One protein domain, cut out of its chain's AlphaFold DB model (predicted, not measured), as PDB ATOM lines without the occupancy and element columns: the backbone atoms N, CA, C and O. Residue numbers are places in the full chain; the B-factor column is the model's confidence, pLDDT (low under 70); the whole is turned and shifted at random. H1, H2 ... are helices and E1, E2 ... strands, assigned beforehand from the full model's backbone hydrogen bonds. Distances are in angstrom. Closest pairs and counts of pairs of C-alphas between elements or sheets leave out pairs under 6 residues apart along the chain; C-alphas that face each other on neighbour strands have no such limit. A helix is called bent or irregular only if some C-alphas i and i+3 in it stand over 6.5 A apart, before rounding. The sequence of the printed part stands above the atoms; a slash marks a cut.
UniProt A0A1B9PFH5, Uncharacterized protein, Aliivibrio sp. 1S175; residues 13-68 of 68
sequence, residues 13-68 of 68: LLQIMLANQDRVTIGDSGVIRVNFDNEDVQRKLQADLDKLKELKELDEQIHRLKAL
ATOM      1  N   LEU A  13      45.478  34.193  27.817       73.44
ATOM      2  CA  LEU A  13      45.692  34.651  26.450       73.44
ATOM      3  C   LEU A  13      46.660  33.731  25.699       73.44
ATOM      4  O   LEU A  13      46.365  33.322  24.579       73.44
ATOM      5  N   LEU A  14      47.769  33.340  26.331       74.12
ATOM      6  CA  LEU A  14      48.723  32.406  25.732       74.12
ATOM      7  C   LEU A  14      48.081  31.038  25.464       74.12
ATOM      8  O   LEU A  14      48.348  30.434  24.429       74.12
ATOM      9  N   GLN A  15      47.215  30.556  26.359       80.62
ATOM     10  CA  GLN A  15      46.486  29.299  26.149       80.62
ATOM     11  C   GLN A  15      45.546  29.379  24.944       80.62
ATOM     12  O   GLN A  15      45.538  28.467  24.120       80.62
ATOM     13  N   ILE A  16      44.808  30.485  24.796       80.19
ATOM     14  CA  ILE A  16      43.969  30.726  23.616       80.19
ATOM     15  C   ILE A  16      44.828  30.772  22.354       80.19
ATOM     16  O   ILE A  16      44.477  30.144  21.359       80.19
ATOM     17  N   MET A  17      45.955  31.483  22.384       72.62
ATOM     18  CA  MET A  17      46.850  31.581  21.231       72.62
ATOM     19  C   MET A  17      47.391  30.208  20.829       72.62
ATOM     20  O   MET A  17      47.357  29.882  19.648       72.62
ATOM     21  N   LEU A  18      47.828  29.390  21.795       79.19
ATOM     22  CA  LEU A  18      48.277  28.012  21.566       79.19
ATOM     23  C   LEU A  18      47.161  27.132  20.984       79.19
ATOM     24  O   LEU A  18      47.407  26.374  20.052       79.19
ATOM     25  N   ALA A  19      45.938  27.257  21.501       83.75
ATOM     26  CA  ALA A  19      44.788  26.481  21.043       83.75
ATOM     27  C   ALA A  19      44.297  26.865  19.635       83.75
ATOM     28  O   ALA A  19      43.552  26.098  19.039       83.75
ATOM     29  N   ASN A  20      44.685  28.037  19.121       81.62
ATOM     30  CA  ASN A  20      44.249  28.556  17.821       81.62
ATOM     31  C   ASN A  20      45.401  28.689  16.809       81.62
ATOM     32  O   ASN A  20      45.229  29.349  15.784       81.62
ATOM     33  N   GLN A  21      46.573  28.094  17.066       82.12
ATOM     34  CA  GLN A  21      47.729  28.192  16.157       82.12
ATOM     35  C   GLN A  21      47.465  27.589  14.771       82.12
ATOM     36  O   GLN A  21      48.073  28.009  13.790       82.12
ATOM     37  N   ASP A  22      46.549  26.626  14.686       84.06
ATOM     38  CA  ASP A  22      46.072  26.000  13.452       84.06
ATOM     39  C   ASP A  22      45.169  26.927  12.616       84.06
ATOM     40  O   ASP A  22      45.003  26.714  11.413       84.06
ATOM     41  N   ARG A  23      44.588  27.955  13.250       84.62
ATOM     42  CA  ARG A  23      43.637  28.907  12.652       84.62
ATOM     43  C   ARG A  23      44.255  30.272  12.402       84.62
ATOM     44  O   ARG A  23      43.869  30.946  11.451       84.62
ATOM     45  N   VAL A  24      45.167  30.712  13.267       84.38
ATOM     46  CA  VAL A  24      45.730  32.062  13.249       84.38
ATOM     47  C   VAL A  24      47.215  32.027  13.595       84.38
ATOM     48  O   VAL A  24      47.627  31.459  14.602       84.38
ATOM     49  N   THR A  25      48.026  32.701  12.787       84.25
ATOM     50  CA  THR A  25      49.449  32.931  13.052       84.25
ATOM     51  C   THR A  25      49.680  34.408  13.341       84.25
ATOM     52  O   THR A  25      49.288  35.266  12.552       84.25
ATOM     53  N   ILE A  26      50.340  34.710  14.457       80.81
ATOM     54  CA  ILE A  26      50.709  36.074  14.844       80.81
ATOM     55  C   ILE A  26      52.215  36.205  14.643       80.81
ATOM     56  O   ILE A  26      52.986  35.501  15.288       80.81
ATOM     57  N   GLY A  27      52.620  37.050  13.698       79.38
ATOM     58  CA  GLY A  27      54.027  37.338  13.435       79.38
ATOM     59  C   GLY A  27      54.595  38.370  14.408       79.38
ATOM     60  O   GLY A  27      53.859  39.182  14.967       79.38
ATOM     61  N   ASP A  28      55.918  38.392  14.537       82.62
ATOM     62  CA  ASP A  28      56.647  39.264  15.474       82.62
ATOM     63  C   ASP A  28      56.449  40.768  15.207       82.62
ATOM     64  O   ASP A  28      56.662  41.602  16.083       82.62
ATOM     65  N   SER A  29      55.997  41.130  14.001       88.00
ATOM     66  CA  SER A  29      55.617  42.495  13.618       88.00
ATOM     67  C   SER A  29      54.195  42.892  14.037       88.00
ATOM     68  O   SER A  29      53.742  43.984  13.698       88.00
ATOM     69  N   GLY A  30      53.460  42.009  14.718       80.19
ATOM     70  CA  GLY A  30      52.045  42.188  15.053       80.19
ATOM     71  C   GLY A  30      51.082  41.843  13.912       80.19
ATOM     72  O   GLY A  30      49.874  42.023  14.052       80.19
ATOM     73  N   VAL A  31      51.584  41.334  12.780       85.50
ATOM     74  CA  VAL A  31      50.742  40.886  11.661       85.50
ATOM     75  C   VAL A  31      50.002  39.609  12.046       85.50
ATOM     76  O   VAL A  31      50.621  38.594  12.362       85.50
ATOM     77  N   ILE A  32      48.675  39.651  11.953       84.50
ATOM     78  CA  ILE A  32      47.792  38.506  12.183       84.50
ATOM     79  C   ILE A  32      47.427  37.899  10.828       84.50
ATOM     80  O   ILE A  32      46.867  38.577   9.966       84.50
ATOM     81  N   ARG A  33      47.749  36.622  10.630       86.69
ATOM     82  CA  ARG A  33      47.394  35.848   9.435       86.69
ATOM     83  C   ARG A  33      46.377  34.787   9.809       86.69
ATOM     84  O   ARG A  33      46.597  34.038  10.754       86.69
ATOM     85  N   VAL A  34      45.288  34.719   9.058       86.44
ATOM     86  CA  VAL A  34      44.257  33.693   9.220       86.44
ATOM     87  C   VAL A  34      44.548  32.553   8.251       86.44
ATOM     88  O   VAL A  34      44.848  32.793   7.081       86.44
ATOM     89  N   ASN A  35      44.475  31.320   8.741       88.88
ATOM     90  CA  ASN A  35      44.620  30.126   7.930       88.88
ATOM     91  C   ASN A  35      43.282  29.787   7.263       88.88
ATOM     92  O   ASN A  35      42.366  29.280   7.909       88.88
ATOM     93  N   PHE A  36      43.181  30.063   5.965       86.31
ATOM     94  CA  PHE A  36      41.981  29.778   5.181       86.31
ATOM     95  C   PHE A  36      41.819  28.300   4.819       86.31
ATOM     96  O   PHE A  36      40.725  27.920   4.416       86.31
ATOM     97  N   ASP A  37      42.846  27.467   4.996       88.81
ATOM     98  CA  ASP A  37      42.754  26.019   4.760       88.81
ATOM     99  C   ASP A  37      42.134  25.279   5.955       88.81
ATOM    100  O   ASP A  37      41.796  24.101   5.867       88.81
ATOM    101  N   ASN A  38      41.970  25.961   7.093       91.81
ATOM    102  CA  ASN A  38      41.351  25.388   8.278       91.81
ATOM    103  C   ASN A  38      39.823  25.284   8.100       91.81
ATOM    104  O   ASN A  38      39.134  26.290   7.916       91.81
ATOM    105  N   GLU A  39      39.276  24.071   8.208       90.94
ATOM    106  CA  GLU A  39      37.846  23.807   7.995       90.94
ATOM    107  C   GLU A  39      36.926  24.576   8.954       90.94
ATOM    108  O   GLU A  39      35.820  24.965   8.572       90.94
ATOM    109  N   ASP A  40      37.347  24.804  10.202       89.12
ATOM    110  CA  ASP A  40      36.548  25.558  11.172       89.12
ATOM    111  C   ASP A  40      36.498  27.043  10.798       89.12
ATOM    112  O   ASP A  40      35.450  27.684  10.918       89.12
ATOM    113  N   VAL A  41      37.613  27.584  10.293       87.62
ATOM    114  CA  VAL A  41      37.682  28.956   9.775       87.62
ATOM    115  C   VAL A  41      36.778  29.107   8.555       87.62
ATOM    116  O   VAL A  41      35.978  30.042   8.510       87.62
ATOM    117  N   GLN A  42      36.832  28.169   7.607       91.25
ATOM    118  CA  GLN A  42      35.961  28.179   6.428       91.25
ATOM    119  C   GLN A  42      34.479  28.088   6.808       91.25
ATOM    120  O   GLN A  42      33.670  28.880   6.324       91.25
ATOM    121  N   ARG A  43      34.118  27.178   7.722       93.56
ATOM    122  CA  ARG A  43      32.738  27.048   8.216       93.56
ATOM    123  C   ARG A  43      32.247  28.329   8.879       93.56
ATOM    124  O   ARG A  43      31.118  28.751   8.628       93.56
ATOM    125  N   LYS A  44      33.083  28.973   9.701       91.31
ATOM    126  CA  LYS A  44      32.726  30.242  10.347       91.31
ATOM    127  C   LYS A  44      32.541  31.365   9.329       91.31
ATOM    128  O   LYS A  44      31.553  32.089   9.416       91.31
ATOM    129  N   LEU A  45      33.456  31.479   8.365       90.00
ATOM    130  CA  LEU A  45      33.375  32.458   7.281       90.00
ATOM    131  C   LEU A  45      32.097  32.278   6.463       90.00
ATOM    132  O   LEU A  45      31.401  33.255   6.211       90.00
ATOM    133  N   GLN A  46      31.754  31.041   6.105       92.69
ATOM    134  CA  GLN A  46      30.535  30.749   5.360       92.69
ATOM    135  C   GLN A  46      29.282  31.174   6.137       92.69
ATOM    136  O   GLN A  46      28.434  31.879   5.596       92.69
ATOM    137  N   ALA A  47      29.205  30.835   7.428       95.00
ATOM    138  CA  ALA A  47      28.087  31.240   8.278       95.00
ATOM    139  C   ALA A  47      27.955  32.769   8.397       95.00
ATOM    140  O   ALA A  47      26.844  33.299   8.439       95.00
ATOM    141  N   ASP A  48      29.076  33.488   8.451       93.38
ATOM    142  CA  ASP A  48      29.068  34.950   8.510       93.38
ATOM    143  C   ASP A  48      28.653  35.568   7.168       93.38
ATOM    144  O   ASP A  48      27.885  36.531   7.150       93.38
ATOM    145  N   LEU A  49      29.080  34.986   6.043       93.50
ATOM    146  CA  LEU A  49      28.633  35.399   4.711       93.50
ATOM    147  C   LEU A  49      27.130  35.193   4.518       93.50
ATOM    148  O   LEU A  49      26.471  36.055   3.940       93.50
ATOM    149  N   ASP A  50      26.580  34.082   5.001       95.06
ATOM    150  CA  ASP A  50      25.152  33.800   4.864       95.06
ATOM    151  C   ASP A  50      24.307  34.766   5.704       95.06
ATOM    152  O   ASP A  50      23.355  35.349   5.187       95.06
ATOM    153  N   LYS A  51      24.741  35.089   6.928       94.56
ATOM    154  CA  LYS A  51      24.119  36.158   7.731       94.56
ATOM    155  C   LYS A  51      24.154  37.518   7.039       94.56
ATOM    156  O   LYS A  51      23.185  38.269   7.103       94.56
ATOM    157  N   LEU A  52      25.263  37.866   6.384       94.00
ATOM    158  CA  LEU A  52      25.362  39.133   5.655       94.00
ATOM    159  C   LEU A  52      24.389  39.190   4.470       94.00
ATOM    160  O   LEU A  52      23.840  40.258   4.194       94.00
ATOM    161  N   LYS A  53      24.140  38.063   3.792       94.19
ATOM    162  CA  LYS A  53      23.115  37.985   2.737       94.19
ATOM    163  C   LYS A  53      21.716  38.189   3.305       94.19
ATOM    164  O   LYS A  53      20.990  39.025   2.781       94.19
ATOM    165  N   GLU A  54      21.377  37.501   4.394       93.69
ATOM    166  CA  GLU A  54      20.078  37.657   5.066       93.69
ATOM    167  C   GLU A  54      19.826  39.118   5.466       93.69
ATOM    168  O   GLU A  54      18.759  39.672   5.206       93.69
ATOM    169  N   LEU A  55      20.835  39.780   6.042       93.62
ATOM    170  CA  LEU A  55      20.740  41.193   6.415       93.62
ATOM    171  C   LEU A  55      20.525  42.104   5.204       93.62
ATOM    172  O   LEU A  55      19.743  43.051   5.283       93.62
ATOM    173  N   LYS A  56      21.189  41.818   4.080       92.81
ATOM    174  CA  LYS A  56      21.010  42.579   2.842       92.81
ATOM    175  C   LYS A  56      19.598  42.412   2.278       92.81
ATOM    176  O   LYS A  56      18.981  43.394   1.877       92.81
ATOM    177  N   GLU A  57      19.072  41.191   2.270       93.19
ATOM    178  CA  GLU A  57      17.709  40.918   1.805       93.19
ATOM    179  C   GLU A  57      16.660  41.621   2.674       93.19
ATOM    180  O   GLU A  57      15.697  42.184   2.149       93.19
ATOM    181  N   LEU A  58      16.864  41.638   3.995       92.38
ATOM    182  CA  LEU A  58      16.014  42.377   4.929       92.38
ATOM    183  C   LEU A  58      16.045  43.884   4.653       92.38
ATOM    184  O   LEU A  58      14.990  44.520   4.629       92.38
ATOM    185  N   ASP A  59      17.223  44.455   4.403       92.56
ATOM    186  CA  ASP A  59      17.360  45.877   4.073       92.56
ATOM    187  C   ASP A  59      16.635  46.229   2.760       92.56
ATOM    188  O   ASP A  59      15.858  47.186   2.699       92.56
ATOM    189  N   GLU A  60      16.771  45.389   1.730       91.88
ATOM    190  CA  GLU A  60      16.058  45.550   0.457       91.88
ATOM    191  C   GLU A  60      14.530  45.428   0.605       91.88
ATOM    192  O   GLU A  60      13.775  46.096  -0.112       91.88
ATOM    193  N   GLN A  61      14.040  44.579   1.511       90.12
ATOM    194  CA  GLN A  61      12.609  44.477   1.822       90.12
ATOM    195  C   GLN A  61      12.103  45.725   2.549       90.12
ATOM    196  O   GLN A  61      11.065  46.275   2.177       90.12
ATOM    197  N   ILE A  62      12.852  46.218   3.539       91.19
ATOM    198  CA  ILE A  62      12.526  47.458   4.255       91.19
ATOM    199  C   ILE A  62      12.478  48.633   3.281       91.19
ATOM    200  O   ILE A  62      11.563  49.454   3.354       91.19
ATOM    201  N   HIS A  63      13.433  48.721   2.355       87.31
ATOM    202  CA  HIS A  63      13.458  49.807   1.383       87.31
ATOM    203  C   HIS A  63      12.251  49.762   0.435       87.31
ATOM    204  O   HIS A  63      11.645  50.802   0.178       87.31
ATOM    205  N   ARG A  64      11.828  48.565   0.003       85.75
ATOM    206  CA  ARG A  64      10.597  48.371  -0.785       85.75
ATOM    207  C   ARG A  64       9.332  48.770  -0.025       85.75
ATOM    208  O   ARG A  64       8.462  49.402  -0.609       85.75
ATOM    209  N   LEU A  65       9.241  48.444   1.265       82.50
ATOM    210  CA  LEU A  65       8.100  48.824   2.106       82.50
ATOM    211  C   LEU A  65       8.035  50.330   2.378       82.50
ATOM    212  O   LEU A  65       6.946  50.869   2.499       82.50
ATOM    213  N   LYS A  66       9.183  51.012   2.464       76.94
ATOM    214  CA  LYS A  66       9.253  52.474   2.646       76.94
ATOM    215  C   LYS A  66       8.937  53.274   1.377       76.94
ATOM    216  O   LYS A  66       8.761  54.485   1.472       76.94
ATOM    217  N   ALA A  67       8.950  52.633   0.210       70.00
ATOM    218  CA  ALA A  67       8.642  53.259  -1.075       70.00
ATOM    219  C   ALA A  67       7.143  53.194  -1.445       70.00
ATOM    220  O   ALA A  67       6.756  53.760  -2.468       70.00
ATOM    221  N   LEU A  68       6.334  52.500  -0.634       56.97
ATOM    222  CA  LEU A  68       4.868  52.451  -0.685       56.97
ATOM    223  C   LEU A  68       4.270  53.431   0.332       56.97
ATOM    224  O   LEU A  68       3.193  53.983   0.021       56.97
TER     225      LEU A  68
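What this domain is: This is residues 13 to 68 of the 68 residues of an uncharacterized protein of Aliivibrio sp. 1S175 (UniProt A0A1B9PFH5). A small head, made of the short helix H1 and a hairpin of two short strands, E1 and E2, has one long helix, H2, as an arm; residues 46 to 68, of which 46 to 66 belong to H2, stick out free from the rest. The arm makes most of the length, and the C-alphas span 55 by 24 by 18 A along their three main axes. The printed part has 56 residues with two named helices and two named strands, in the order H1, E1, E2, H2, and the class is mostly helix. E1 and E2 form an antiparallel sheet of two strands. The whole is extended, with a radius of gyration of the C-alphas of 18.0 A.

Where its parts are: H1 takes residues 13 to 19 and begins at C-alpha 13, at (45.692, 34.651, 26.450); it measures 9.8 A from first to last C-alpha. E1 follows at residues 24 to 26, 6.6 A long, with C-alpha 24 at (45.730, 32.062, 13.249). E2 takes residues 32 to 34 and is 6.7 A long. H2 takes residues 39 to 66, is 40.8 A long and ends at C-alpha 66, at (9.253, 52.474, 2.646).

How they stand to each other: E1 and E2 are a hairpin, antiparallel neighbours with 161 degrees between their directions. The C-alphas of Val 24 and Val 34 face each other at 4.6 A, and those of Thr 25 and Arg 33 at 5.1 A. N of Thr 25 and O of Arg 33 are within hydrogen-bond range at 2.8 A, as are N of Arg 33 and O of Thr 25, also at 2.8 A. H1 and E1 are near each other, with 5 pairs of C-alphas within 10 A but no pair within 8 A. H1 is apart from E2 and from H2, and E1 is apart from H2. Every O i to N i+4 pair is within hydrogen-bond range in H1 and H2, and neither helix is bent.

The domain as a whole: The two C-alphas farthest apart, those of Asp 28 and Leu 68, are 55.8 A from each other. Without residues 46 to 68, the body of 33 residues spans 27 by 19 by 11 A, with a radius of gyration of 10.0 A. The printed part has no cut. The links H1 to E1, E1 to E2 and E2 to H2 are tight, with 4, 5 and 4 residues between the elements. The mean pLDDT of the printed part is 86.3; residue 68, the chain's last, is the one printed residue under 70.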